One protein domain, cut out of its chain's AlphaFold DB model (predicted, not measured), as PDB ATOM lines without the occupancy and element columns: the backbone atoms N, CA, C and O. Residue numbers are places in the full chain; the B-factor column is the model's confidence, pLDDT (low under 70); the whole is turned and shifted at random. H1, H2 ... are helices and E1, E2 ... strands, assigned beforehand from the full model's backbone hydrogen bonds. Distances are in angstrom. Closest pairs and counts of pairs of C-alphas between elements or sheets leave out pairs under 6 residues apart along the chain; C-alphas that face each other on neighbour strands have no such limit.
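AT A GLANCE: This is residues 15 to 105 of the 116 residues of an uncharacterized protein of Dehalococcoidia bacterium (UniProt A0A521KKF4). Little regular structure: a two-stranded hairpin, E1 and E2, stands between a pair of steeply tilted helices, H1 and H2, and the long loop of residues 21 to 47. The 91 printed residues hold two named strands, then two named helices, in the order E1, E2, H1, H2; the sheet, E1 - E2, is antiparallel. The class is mixed, with 36 residues in named elements. The whole is compact and rounded, radius of gyration of the C-alphas 13.0 A, spanning 31 by 30 by 23 A.

IN THESE COORDINATES: E2, residues 48 to 54, is 19.8 A long; E1, residues 15 to 20, begins at C-alpha 15 (169.984, 125.124, 139.281). H1, residues 70 to 83, is 20.0 A long; H2, residues 94 to 102, ends at C-alpha 102 (166.020, 126.457, 131.823).

HOW THE PARTS SIT: In the hairpin E1 and E2, N 19 and O 49 are 2.8 A apart, within hydrogen-bond range. The closest C-alphas of E2 and H1, Met 51 and Leu 76, are 7.3 A apart. H1 and H2 touch, closest at the C-alphas of Ala 81 and Glu 94, 5.5 A, at a steep tilt of 62 degrees, opposite ways. E1 and H1 are apart. In H1 and H2 every O i to N i+4 pair is within hydrogen-bond range.

THE WHOLE: The printed part has no cut. The links E1 to E2 and E2 to H1 are long. Residue 57 is under 70 in pLDDT.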
ATOM      1  N   GLU A  15     171.412 125.390 139.184       89.38
ATOM      2  CA  GLU A  15     169.984 125.124 139.281       89.38
ATOM      3  C   GLU A  15     169.225 126.403 139.602       89.38
ATOM      4  O   GLU A  15     169.739 127.302 140.276       89.38
ATOM      5  N   VAL A  16     167.988 126.476 139.124       93.06
ATOM      6  CA  VAL A  16     167.053 127.525 139.514       93.06
ATOM      7  C   VAL A  16     166.196 126.991 140.644       93.06
ATOM      8  O   VAL A  16     165.553 125.952 140.501       93.06
ATOM      9  N   ARG A  17     166.150 127.719 141.758       93.88
ATOM     10  CA  ARG A  17     165.229 127.412 142.855       93.88
ATOM     11  C   ARG A  17     164.211 128.525 143.015       93.88
ATOM     12  O   ARG A  17     164.545 129.704 142.893       93.88
ATOM     13  N   THR A  18     162.987 128.124 143.332       94.44
ATOM     14  CA  THR A  18     161.888 129.030 143.659       94.44
ATOM     15  C   THR A  18     161.871 129.296 145.158       94.44
ATOM     16  O   THR A  18     162.021 128.372 145.956       94.44
ATOM     17  N   ILE A  19     161.661 130.552 145.537       95.38
ATOM     18  CA  ILE A  19     161.580 131.017 146.922       95.38
ATOM     19  C   ILE A  19     160.316 131.867 147.125       95.38
ATOM     20  O   ILE A  19     159.789 132.423 146.157       95.38
ATOM     21  N   PRO A  20     159.800 131.986 148.361       96.56
ATOM     22  CA  PRO A  20     158.767 132.964 148.674       96.56
ATOM     23  C   PRO A  20     159.259 134.377 148.363       96.56
ATOM     24  O   PRO A  20     160.422 134.694 148.604       96.56
ATOM     25  N   ALA A  21     158.370 135.231 147.865       94.88
ATOM     26  CA  ALA A  21     158.718 136.616 147.583       94.88
ATOM     27  C   ALA A  21     159.268 137.320 148.835       94.88
ATOM     28  O   ALA A  21     158.670 137.225 149.912       94.88
ATOM     29  N   ARG A  22     160.363 138.072 148.665       94.19
ATOM     30  CA  ARG A  22     161.083 138.797 149.733       94.19
ATOM     31  C   ARG A  22     161.734 137.899 150.784       94.19
ATOM     32  O   ARG A  22     162.104 138.388 151.850       94.19
ATOM     33  N   TRP A  23     161.854 136.600 150.526       94.81
ATOM     34  CA  TRP A  23     162.661 135.740 151.378       94.81
ATOM     35  C   TRP A  23     164.145 136.032 151.149       94.81
ATOM     36  O   TRP A  23     164.614 136.065 150.012       94.81
ATOM     37  N   GLU A  24     164.889 136.219 152.235       93.62
ATOM     38  CA  GLU A  24     166.328 136.459 152.187       93.62
ATOM     39  C   GLU A  24     167.089 135.169 152.492       93.62
ATOM     40  O   GLU A  24     166.816 134.484 153.481       93.62
ATOM     41  N   HIS A  25     168.064 134.845 151.640       93.38
ATOM     42  CA  HIS A  25     168.909 133.677 151.849       93.38
ATOM     43  C   HIS A  25     169.768 133.872 153.113       93.38
ATOM     44  O   HIS A  25     170.431 134.910 153.220       93.38
ATOM     45  N   PRO A  26     169.794 132.909 154.057       94.75
ATOM     46  CA  PRO A  26     170.524 133.061 155.310       94.75
ATOM     47  C   PRO A  26     172.008 133.357 155.092       94.75
ATOM     48  O   PRO A  26     172.644 132.793 154.200       94.75
ATOM     49  N   GLN A  27     172.566 134.220 155.936       94.56
ATOM     50  CA  GLN A  27     173.984 134.566 155.935       94.56
ATOM     51  C   GLN A  27     174.602 134.286 157.309       94.56
ATOM     52  O   GLN A  27     173.920 134.362 158.331       94.56
ATOM     53  N   ASP A  28     175.887 133.936 157.327       93.69
ATOM     54  CA  ASP A  28     176.672 133.792 158.549       93.69
ATOM     55  C   ASP A  28     177.034 135.162 159.156       93.69
ATOM     56  O   ASP A  28     176.781 136.219 158.575       93.69
ATOM     57  N   GLU A  29     177.680 135.162 160.324       95.44
ATOM     58  CA  GLU A  29     178.122 136.387 161.019       95.44
ATOM     59  C   GLU A  29     179.088 137.260 160.192       95.44
ATOM     60  O   GLU A  29     179.336 138.415 160.534       95.44
ATOM     61  N   ARG A  30     179.657 136.717 159.109       94.50
ATOM     62  CA  ARG A  30     180.571 137.410 158.193       94.50
ATOM     63  C   ARG A  30     179.863 137.900 156.926       94.50
ATOM     64  O   ARG A  30     180.542 138.379 156.020       94.50
ATOM     65  N   GLY A  31     178.538 137.765 156.842       91.38
ATOM     66  CA  GLY A  31     177.741 138.153 155.678       91.38
ATOM     67  C   GLY A  31     177.906 137.217 154.477       91.38
ATOM     68  O   GLY A  31     177.647 137.614 153.343       91.38
ATOM     69  N   ARG A  32     178.391 135.985 154.680       90.06
ATOM     70  CA  ARG A  32     178.482 134.984 153.606       90.06
ATOM     71  C   ARG A  32     177.225 134.136 153.609       90.06
ATOM     72  O   ARG A  32     176.784 133.710 154.672       90.06
ATOM     73  N   TYR A  33     176.683 133.841 152.434       91.50
ATOM     74  CA  TYR A  33     175.535 132.946 152.318       91.50
ATOM     75  C   TYR A  33     175.827 131.566 152.917       91.50
ATOM     76  O   TYR A  33     176.870 130.966 152.643       91.50
ATOM     77  N   VAL A  34     174.889 131.069 153.722       92.38
ATOM     78  CA  VAL A  34     174.912 129.719 154.288       92.38
ATOM     79  C   VAL A  34     174.360 128.756 153.238       92.38
ATOM     80  O   VAL A  34     173.192 128.895 152.897       92.38
ATOM     81  N   PRO A  35     175.133 127.780 152.728       91.44
ATOM     82  CA  PRO A  35     174.624 126.825 151.748       91.44
ATOM     83  C   PRO A  35     173.398 126.080 152.279       91.44
ATOM     84  O   PRO A  35     173.415 125.556 153.396       91.44
ATOM     85  N   LEU A  36     172.336 126.036 151.475       90.56
ATOM     86  CA  LEU A  36     171.132 125.269 151.776       90.56
ATOM     87  C   LEU A  36     170.935 124.196 150.712       90.56
ATOM     88  O   LEU A  36     171.018 124.468 149.516       90.56
ATOM     89  N   LEU A  37     170.581 122.987 151.125       88.62
ATOM     90  CA  LEU A  37     170.074 121.949 150.233       88.62
ATOM     91  C   LEU A  37     168.627 122.265 149.817       88.62
ATOM     92  O   LEU A  37     167.916 122.946 150.560       88.62
ATOM     93  N   PRO A  38     168.124 121.717 148.693       86.75
ATOM     94  CA  PRO A  38     166.739 121.929 148.265       86.75
ATOM     95  C   PRO A  38     165.701 121.599 149.348       86.75
ATOM     96  O   PRO A  38     164.722 122.320 149.503       86.75
ATOM     97  N   ALA A  39     165.944 120.561 150.155       88.94
ATOM     98  CA  ALA A  39     165.057 120.164 151.252       88.94
ATOM     99  C   ALA A  39     165.019 121.161 152.429       88.94
ATOM    100  O   ALA A  39     164.125 121.082 153.265       88.94
ATOM    101  N   GLN A  40     165.988 122.076 152.513       92.00
ATOM    102  CA  GLN A  40     166.070 123.119 153.541       92.00
ATOM    103  C   GLN A  40     165.484 124.454 153.057       92.00
ATOM    104  O   GLN A  40     165.390 125.402 153.835       92.00
ATOM    105  N   MET A  41     165.105 124.542 151.778       91.12
ATOM    106  CA  MET A  41     164.490 125.736 151.211       91.12
ATOM    107  C   MET A  41     163.077 125.935 151.783       91.12
ATOM    108  O   MET A  41     162.363 124.959 152.030       91.12
ATOM    109  N   PRO A  42     162.637 127.188 151.980       93.06
ATOM    110  CA  PRO A  42     161.287 127.470 152.451       93.06
ATOM    111  C   PRO A  42     160.223 127.004 151.446       93.06
ATOM    112  O   PRO A  42     160.392 127.113 150.232       93.06
ATOM    113  N   SER A  43     159.075 126.555 151.956       90.62
ATOM    114  CA  SER A  43     157.913 126.252 151.119       90.62
ATOM    115  C   SER A  43     157.312 127.524 150.519       90.62
ATOM    116  O   SER A  43     157.127 128.520 151.224       90.62
ATOM    117  N   VAL A  44     156.919 127.472 149.249       93.38
ATOM    118  CA  VAL A  44     156.302 128.596 148.535       93.38
ATOM    119  C   VAL A  44     154.778 128.495 148.633       93.38
ATOM    120  O   VAL A  44     154.180 127.591 148.059       93.38
ATOM    121  N   GLY A  45     154.148 129.414 149.371       85.69
ATOM    122  CA  GLY A  45     152.690 129.439 149.583       85.69
ATOM    123  C   GLY A  45     151.942 130.578 148.878       85.69
ATOM    124  O   GLY A  45     150.742 130.732 149.082       85.69
ATOM    125  N   GLY A  46     152.632 131.409 148.093       89.25
ATOM    126  CA  GLY A  46     152.066 132.624 147.504       89.25
ATOM    127  C   GLY A  46     152.949 133.196 146.399       89.25
ATOM    128  O   GLY A  46     153.466 132.446 145.575       89.25
ATOM    129  N   ALA A  47     153.124 134.522 146.383       90.56
ATOM    130  CA  ALA A  47     154.034 135.180 145.446       90.56
ATOM    131  C   ALA A  47     155.445 134.575 145.535       90.56
ATOM    132  O   ALA A  47     155.936 134.286 146.630       90.56
ATOM    133  N   ALA A  48     156.071 134.393 144.375       94.81
ATOM    134  CA  ALA A  48     157.299 133.629 144.233       94.81
ATOM    135  C   ALA A  48     158.371 134.409 143.467       94.81
ATOM    136  O   ALA A  48     158.080 135.153 142.526       94.81
ATOM    137  N   GLU A  49     159.616 134.175 143.854       97.62
ATOM    138  CA  GLU A  49     160.824 134.651 143.192       97.62
ATOM    139  C   GLU A  49     161.715 133.452 142.840       97.62
ATOM    140  O   GLU A  49     161.513 132.338 143.327       97.62
ATOM    141  N   ILE A  50     162.681 133.666 141.956       97.06
ATOM    142  CA  ILE A  50     163.644 132.672 141.497       97.06
ATOM    143  C   ILE A  50     165.067 133.189 141.680       97.06
ATOM    144  O   ILE A  50     165.340 134.382 141.535       97.06
ATOM    145  N   MET A  51     165.981 132.271 141.970       96.00
ATOM    146  CA  MET A  51     167.415 132.535 142.081       96.00
ATOM    147  C   MET A  51     168.196 131.398 141.420       96.00
ATOM    148  O   MET A  51     167.762 130.243 141.461       96.00
ATOM    149  N   ALA A  52     169.356 131.718 140.846       94.44
ATOM    150  CA  ALA A  52     170.317 130.724 140.389       94.44
ATOM    151  C   ALA A  52     171.253 130.321 141.535       94.44
ATOM    152  O   ALA A  52     171.725 131.163 142.303       94.44
ATOM    153  N   TYR A  53     171.549 129.030 141.614       92.12
ATOM    154  CA  TYR A  53     172.414 128.421 142.619       92.12
ATOM    155  C   TYR A  53     173.560 127.665 141.959       92.12
ATOM    156  O   TYR A  53     173.394 127.104 140.877       92.12
ATOM    157  N   GLU A  54     174.709 127.615 142.630       86.44
ATOM    158  CA  GLU A  54     175.772 126.660 142.320       86.44
ATOM    159  C   GLU A  54     175.588 125.393 143.164       86.44
ATOM    160  O   GLU A  54     175.548 125.442 144.394       86.44
ATOM    161  N   THR A  55     175.482 124.237 142.505       77.00
ATOM    162  CA  THR A  55     175.264 122.957 143.196       77.00
ATOM    163  C   THR A  55     176.562 122.338 143.711       77.00
ATOM    164  O   THR A  55     176.533 121.594 144.686       77.00
ATOM    165  N   THR A  56     177.717 122.682 143.126       74.50
ATOM    166  CA  THR A  56     179.034 122.211 143.598       74.50
ATOM    167  C   THR A  56     179.390 122.759 144.980       74.50
ATOM    168  O   THR A  56     180.047 122.065 145.748       74.50
ATOM    169  N   SER A  57     178.938 123.970 145.320       66.25
ATOM    170  CA  SER A  57     179.109 124.573 146.648       66.25
ATOM    171  C   SER A  57     177.960 124.239 147.610       66.25
ATOM    172  O   SER A  57     177.767 124.935 148.604       66.25
ATOM    173  N   GLU A  58     177.182 123.195 147.301       73.81
ATOM    174  CA  GLU A  58     176.049 122.717 148.103       73.81
ATOM    175  C   GLU A  58     174.900 123.737 148.247       73.81
ATOM    176  O   GLU A  58     174.141 123.701 149.214       73.81
ATOM    177  N   GLY A  59     174.711 124.626 147.261       75.88
ATOM    178  CA  GLY A  59     173.532 125.495 147.204       75.88
ATOM    179  C   GLY A  59     173.751 126.901 147.748       75.88
ATOM    180  O   GLY A  59     172.878 127.450 148.421       75.88
ATOM    181  N   THR A  60     174.888 127.511 147.414       88.38
ATOM    182  CA  THR A  60     175.076 128.961 147.555       88.38
ATOM    183  C   THR A  60     174.387 129.685 146.390       88.38
ATOM    184  O   THR A  60     174.579 129.282 145.234       88.38
ATOM    185  N   PRO A  61     173.593 130.740 146.641       93.06
ATOM    186  CA  PRO A  61     173.031 131.537 145.560       93.06
ATOM    187  C   PRO A  61     174.143 132.287 144.818       93.06
ATOM    188  O   PRO A  61     175.033 132.874 145.433       93.06
ATOM    189  N   ILE A  62     174.068 132.292 143.487       93.12
ATOM    190  CA  ILE A  62     174.986 133.027 142.598       93.12
ATOM    191  C   ILE A  62     174.325 134.248 141.949       93.12
ATOM    192  O   ILE A  62     174.952 134.949 141.159       93.12
ATOM    193  N   SER A  63     173.054 134.498 142.264       95.31
ATOM    194  CA  SER A  63     172.282 135.637 141.780       95.31
ATOM    195  C   SER A  63     171.447 136.244 142.910       95.31
ATOM    196  O   SER A  63     171.156 135.555 143.890       95.31
ATOM    197  N   PRO A  64     170.988 137.499 142.774       96.06
ATOM    198  CA  PRO A  64     169.879 138.003 143.573       96.06
ATOM    199  C   PRO A  64     168.564 137.305 143.187       96.06
ATOM    200  O   PRO A  64     168.512 136.515 142.234       96.06
ATOM    201  N   ALA A  65     167.508 137.603 143.944       96.88
ATOM    202  CA  ALA A  65     166.149 137.164 143.659       96.88
ATOM    203  C   ALA A  65     165.529 137.981 142.517       96.88
ATOM    204  O   ALA A  65     165.627 139.208 142.490       96.88
ATOM    205  N   PHE A  66     164.868 137.287 141.593       97.81
ATOM    206  CA  PHE A  66     164.085 137.882 140.512       97.81
ATOM    207  C   PHE A  66     162.647 137.359 140.550       97.81
ATOM    208  O   PHE A  66     162.428 136.242 141.017       97.81
ATOM    209  N   PRO A  67     161.652 138.101 140.036       97.56
ATOM    210  CA  PRO A  67     160.281 137.607 139.959       97.56
ATOM    211  C   PRO A  67     160.185 136.253 139.242       97.56
ATOM    212  O   PRO A  67     160.841 136.035 138.223       97.56
ATOM    213  N   ALA A  68     159.325 135.351 139.719       95.56
ATOM    214  CA  ALA A  68     159.062 134.069 139.057       95.56
ATOM    215  C   ALA A  68     158.152 134.224 137.813       95.56
ATOM    216  O   ALA A  68     157.141 133.539 137.675       95.56
ATOM    217  N   THR A  69     158.501 135.143 136.909       96.62
ATOM    218  CA  THR A  69     157.792 135.441 135.652       96.62
ATOM    219  C   THR A  69     158.732 135.268 134.452       96.62
ATOM    220  O   THR A  69     159.949 135.190 134.644       96.62
ATOM    221  N   PRO A  70     158.228 135.215 133.205       97.12
ATOM    222  CA  PRO A  70     159.084 135.183 132.016       97.12
ATOM    223  C   PRO A  70     160.104 136.333 131.966       97.12
ATOM    224  O   PRO A  70     161.277 136.111 131.670       97.12
ATOM    225  N   GLU A  71     159.694 137.548 132.331       98.00
ATOM    226  CA  GLU A  71     160.566 138.725 132.384       98.00
ATOM    227  C   GLU A  71     161.633 138.577 133.471       98.00
ATOM    228  O   GLU A  71     162.801 138.883 133.232       98.00
ATOM    229  N   GLY A  72     161.263 138.055 134.644       97.81
ATOM    230  CA  GLY A  72     162.215 137.783 135.718       97.81
ATOM    231  C   GLY A  72     163.214 136.676 135.367       97.81
ATOM    232  O   GLY A  72     164.395 136.793 135.688       97.81
ATOM    233  N   ARG A  73     162.802 135.650 134.606       97.56
ATOM    234  CA  ARG A  73     163.728 134.647 134.045       97.56
ATOM    235  C   ARG A  73     164.751 135.286 133.110       97.56
ATOM    236  O   ARG A  73     165.932 134.967 133.203       97.56
ATOM    237  N   LEU A  74     164.324 136.206 132.246       97.69
ATOM    238  CA  LEU A  74     165.233 136.937 131.361       97.69
ATOM    239  C   LEU A  74     166.210 137.822 132.151       97.69
ATOM    240  O   LEU A  74     167.397 137.862 131.834       97.69
ATOM    241  N   GLN A  75     165.740 138.498 133.203       98.50
ATOM    242  CA  GLN A  75     166.607 139.269 134.100       98.50
ATOM    243  C   GLN A  75     167.648 138.379 134.791       98.50
ATOM    244  O   GLN A  75     168.823 138.743 134.835       98.50
ATOM    245  N   LEU A  76     167.245 137.194 135.260       98.19
ATOM    246  CA  LEU A  76     168.154 136.219 135.856       98.19
ATOM    247  C   LEU A  76     169.226 135.749 134.858       98.19
ATOM    248  O   LEU A  76     170.406 135.701 135.204       98.19
ATOM    249  N   VAL A  77     168.833 135.442 133.619       97.44
ATOM    250  CA  VAL A  77     169.758 135.041 132.544       97.44
ATOM    251  C   VAL A  77     170.787 136.136 132.262       97.44
ATOM    252  O   VAL A  77     171.985 135.854 132.234       97.44
ATOM    253  N   ARG A  78     170.337 137.388 132.118       98.31
ATOM    254  CA  ARG A  78     171.216 138.549 131.898       98.31
ATOM    255  C   ARG A  78     172.200 138.742 133.036       98.31
ATOM    256  O   ARG A  78     173.397 138.856 132.795       98.31
ATOM    257  N   TYR A  79     171.708 138.691 134.273       98.12
ATOM    258  CA  TYR A  79     172.560 138.804 135.448       98.12
ATOM    259  C   TYR A  79     173.663 137.740 135.440       98.12
ATOM    260  O   TYR A  79     174.829 138.049 135.676       98.12
ATOM    261  N   CYS A  80     173.321 136.488 135.127       96.19
ATOM    262  CA  CYS A  80     174.311 135.420 135.081       96.19
ATOM    263  C   CYS A  80     175.338 135.634 133.954       96.19
ATOM    264  O   CYS A  80     176.541 135.523 134.185       96.19
ATOM    265  N   ALA A  81     174.899 136.045 132.762       95.88
ATOM    266  CA  ALA A  81     175.812 136.391 131.672       95.88
ATOM    267  C   ALA A  81     176.800 137.507 132.068       95.88
ATOM    268  O   ALA A  81     177.989 137.446 131.734       95.88
ATOM    269  N   GLU A  82     176.342 138.495 132.837       97.12
ATOM    270  CA  GLU A  82     177.109 139.684 133.223       97.12
ATOM    271  C   GLU A  82     177.976 139.523 134.480       97.12
ATOM    272  O   GLU A  82     179.010 140.197 134.590       97.12
ATOM    273  N   HIS A  83     177.627 138.623 135.396       95.62
ATOM    274  CA  HIS A  83     178.247 138.587 136.724       95.62
ATOM    275  C   HIS A  83     178.765 137.222 137.158       95.62
ATOM    276  O   HIS A  83     179.513 137.156 138.134       95.62
ATOM    277  N   THR A  84     178.419 136.141 136.461       92.75
ATOM    278  CA  THR A  84     178.749 134.790 136.919       92.75
ATOM    279  C   THR A  84     179.570 134.014 135.891       92.75
ATOM    280  O   THR A  84     179.728 134.401 134.728       92.75
ATOM    281  N   THR A  85     180.178 132.923 136.357       89.56
ATOM    282  CA  THR A  85     180.947 131.986 135.534       89.56
ATOM    283  C   THR A  85     180.179 130.682 135.361       89.56
ATOM    284  O   THR A  85     179.525 130.185 136.286       89.56
ATOM    285  N   THR A  86     180.264 130.116 134.159       86.06
ATOM    286  CA  THR A  86     179.647 128.824 133.830       86.06
ATOM    287  C   THR A  86     180.505 127.664 134.333       86.06
ATOM    288  O   THR A  86     179.970 126.686 134.846       86.06
ATOM    289  N   PHE A  87     181.836 127.789 134.252       80.25
ATOM    290  CA  PHE A  87     182.794 126.833 134.813       80.25
ATOM    291  C   PHE A  87     184.160 127.484 135.071       80.25
ATOM    292  O   PHE A  87     184.751 128.094 134.177       80.25
ATOM    293  N   GLY A  88     184.699 127.349 136.286       82.31
ATOM    294  CA  GLY A  88     185.964 127.985 136.664       82.31
ATOM    295  C   GLY A  88     185.938 129.496 136.398       82.31
ATOM    296  O   GLY A  88     185.083 130.210 136.917       82.31
ATOM    297  N   LYS A  89     186.861 129.977 135.554       85.00
ATOM    298  CA  LYS A  89     186.941 131.384 135.111       85.00
ATOM    299  C   LYS A  89     186.196 131.682 133.801       85.00
ATOM    300  O   LYS A  89     186.284 132.798 133.295       85.00
ATOM    301  N   HIS A  90     185.539 130.688 133.208       85.56
ATOM    302  CA  HIS A  90     184.870 130.828 131.920       85.56
ATOM    303  C   HIS A  90     183.501 131.505 132.071       85.56
ATOM    304  O   HIS A  90     182.764 131.249 133.025       85.56
ATOM    305  N   ARG A  91     183.174 132.376 131.116       89.62
ATOM    306  CA  ARG A  91     181.919 133.129 131.039       89.62
ATOM    307  C   ARG A  91     181.274 132.869 129.687       89.62
ATOM    308  O   ARG A  91     181.987 132.680 128.708       89.62
ATOM    309  N   SER A  92     179.947 132.904 129.650       91.06
ATOM    310  CA  SER A  92     179.169 132.706 128.428       91.06
ATOM    311  C   SER A  92     178.015 133.708 128.328       91.06
ATOM    312  O   SER A  92     177.717 134.412 129.295       91.06
ATOM    313  N   GLY A  93     177.407 133.794 127.145       94.19
ATOM    314  CA  GLY A  93     176.323 134.725 126.833       94.19
ATOM    315  C   GLY A  93     174.946 134.278 127.333       94.19
ATOM    316  O   GLY A  93     174.783 133.194 127.894       94.19
ATOM    317  N   GLU A  94     173.940 135.121 127.094       95.69
ATOM    318  CA  GLU A  94     172.553 134.897 127.534       95.69
ATOM    319  C   GLU A  94     171.961 133.581 127.009       95.69
ATOM    320  O   GLU A  94     171.301 132.878 127.764       95.69
ATOM    321  N   GLU A  95     172.222 133.204 125.753       93.62
ATOM    322  CA  GLU A  95     171.692 131.960 125.167       93.62
ATOM    323  C   GLU A  95     172.195 130.717 125.914       93.62
ATOM    324  O   GLU A  95     171.414 129.845 126.300       93.62
ATOM    325  N   ALA A  96     173.495 130.677 126.205       91.69
ATOM    326  CA  ALA A  96     174.095 129.621 127.004       91.69
ATOM    327  C   ALA A  96     173.545 129.603 128.435       91.69
ATOM    328  O   ALA A  96     173.255 128.536 128.967       91.69
ATOM    329  N   TRP A  97     173.367 130.767 129.064       93.44
ATOM    330  CA  TRP A  97     172.784 130.848 130.405       93.44
ATOM    331  C   TRP A  97     171.308 130.451 130.445       93.44
ATOM    332  O   TRP A  97     170.886 129.803 131.399       93.44
ATOM    333  N   ALA A  98     170.536 130.766 129.408       93.94
ATOM    334  CA  ALA A  98     169.164 130.298 129.265       93.94
ATOM    335  C   ALA A  98     169.117 128.768 129.150       93.94
ATOM    336  O   ALA A  98     168.323 128.132 129.841       93.94
ATOM    337  N   ALA A  99     170.011 128.177 128.351       91.62
ATOM    338  CA  ALA A  99     170.150 126.728 128.244       91.62
ATOM    339  C   ALA A  99     170.571 126.082 129.577       91.62
ATOM    340  O   ALA A  99     169.984 125.088 129.984       91.62
ATOM    341  N   ILE A 100     171.531 126.675 130.291       90.38
ATOM    342  CA  ILE A 100     172.005 126.186 131.596       90.38
ATOM    343  C   ILE A 100     170.898 126.203 132.656       90.38
ATOM    344  O   ILE A 100     170.785 125.263 133.436       90.38
ATOM    345  N   LEU A 101     170.115 127.281 132.729       92.00
ATOM    346  CA  LEU A 101     169.146 127.483 133.809       92.00
ATOM    347  C   LEU A 101     167.766 126.885 133.513       92.00
ATOM    348  O   LEU A 101     167.043 126.536 134.444       92.00
ATOM    349  N   PHE A 102     167.383 126.802 132.237       91.44
ATOM    350  CA  PHE A 102     166.020 126.457 131.823       91.44
ATOM    351  C   PHE A 102     165.949 125.477 130.644       91.44
ATOM    352  O   PHE A 102     164.848 125.097 130.252       91.44
ATOM    353  N   GLY A 103     167.081 125.087 130.054       87.06
ATOM    354  CA  GLY A 103     167.119 124.152 128.935       87.06
ATOM    355  C   GLY A 103     166.976 122.713 129.413       87.06
ATOM    356  O   GLY A 103     167.905 122.141 129.979       87.06
ATOM    357  N   GLU A 104     165.828 122.096 129.151       76.75
ATOM    358  CA  GLU A 104     165.675 120.652 129.330       76.75
ATOM    359  C   GLU A 104     166.602 119.923 128.346       76.75
ATOM    360  O   GLU A 104     166.539 120.151 127.141       76.75
ATOM    361  N   HIS A 105     167.489 119.068 128.864       72.81
ATOM    362  CA  HIS A 105     168.453 118.272 128.086       72.81
ATOM    363  C   HIS A 105     169.490 119.060 127.266       72.81
ATOM    364  O   HIS A 105     170.275 118.454 126.534       72.81
TER     365      HIS A 105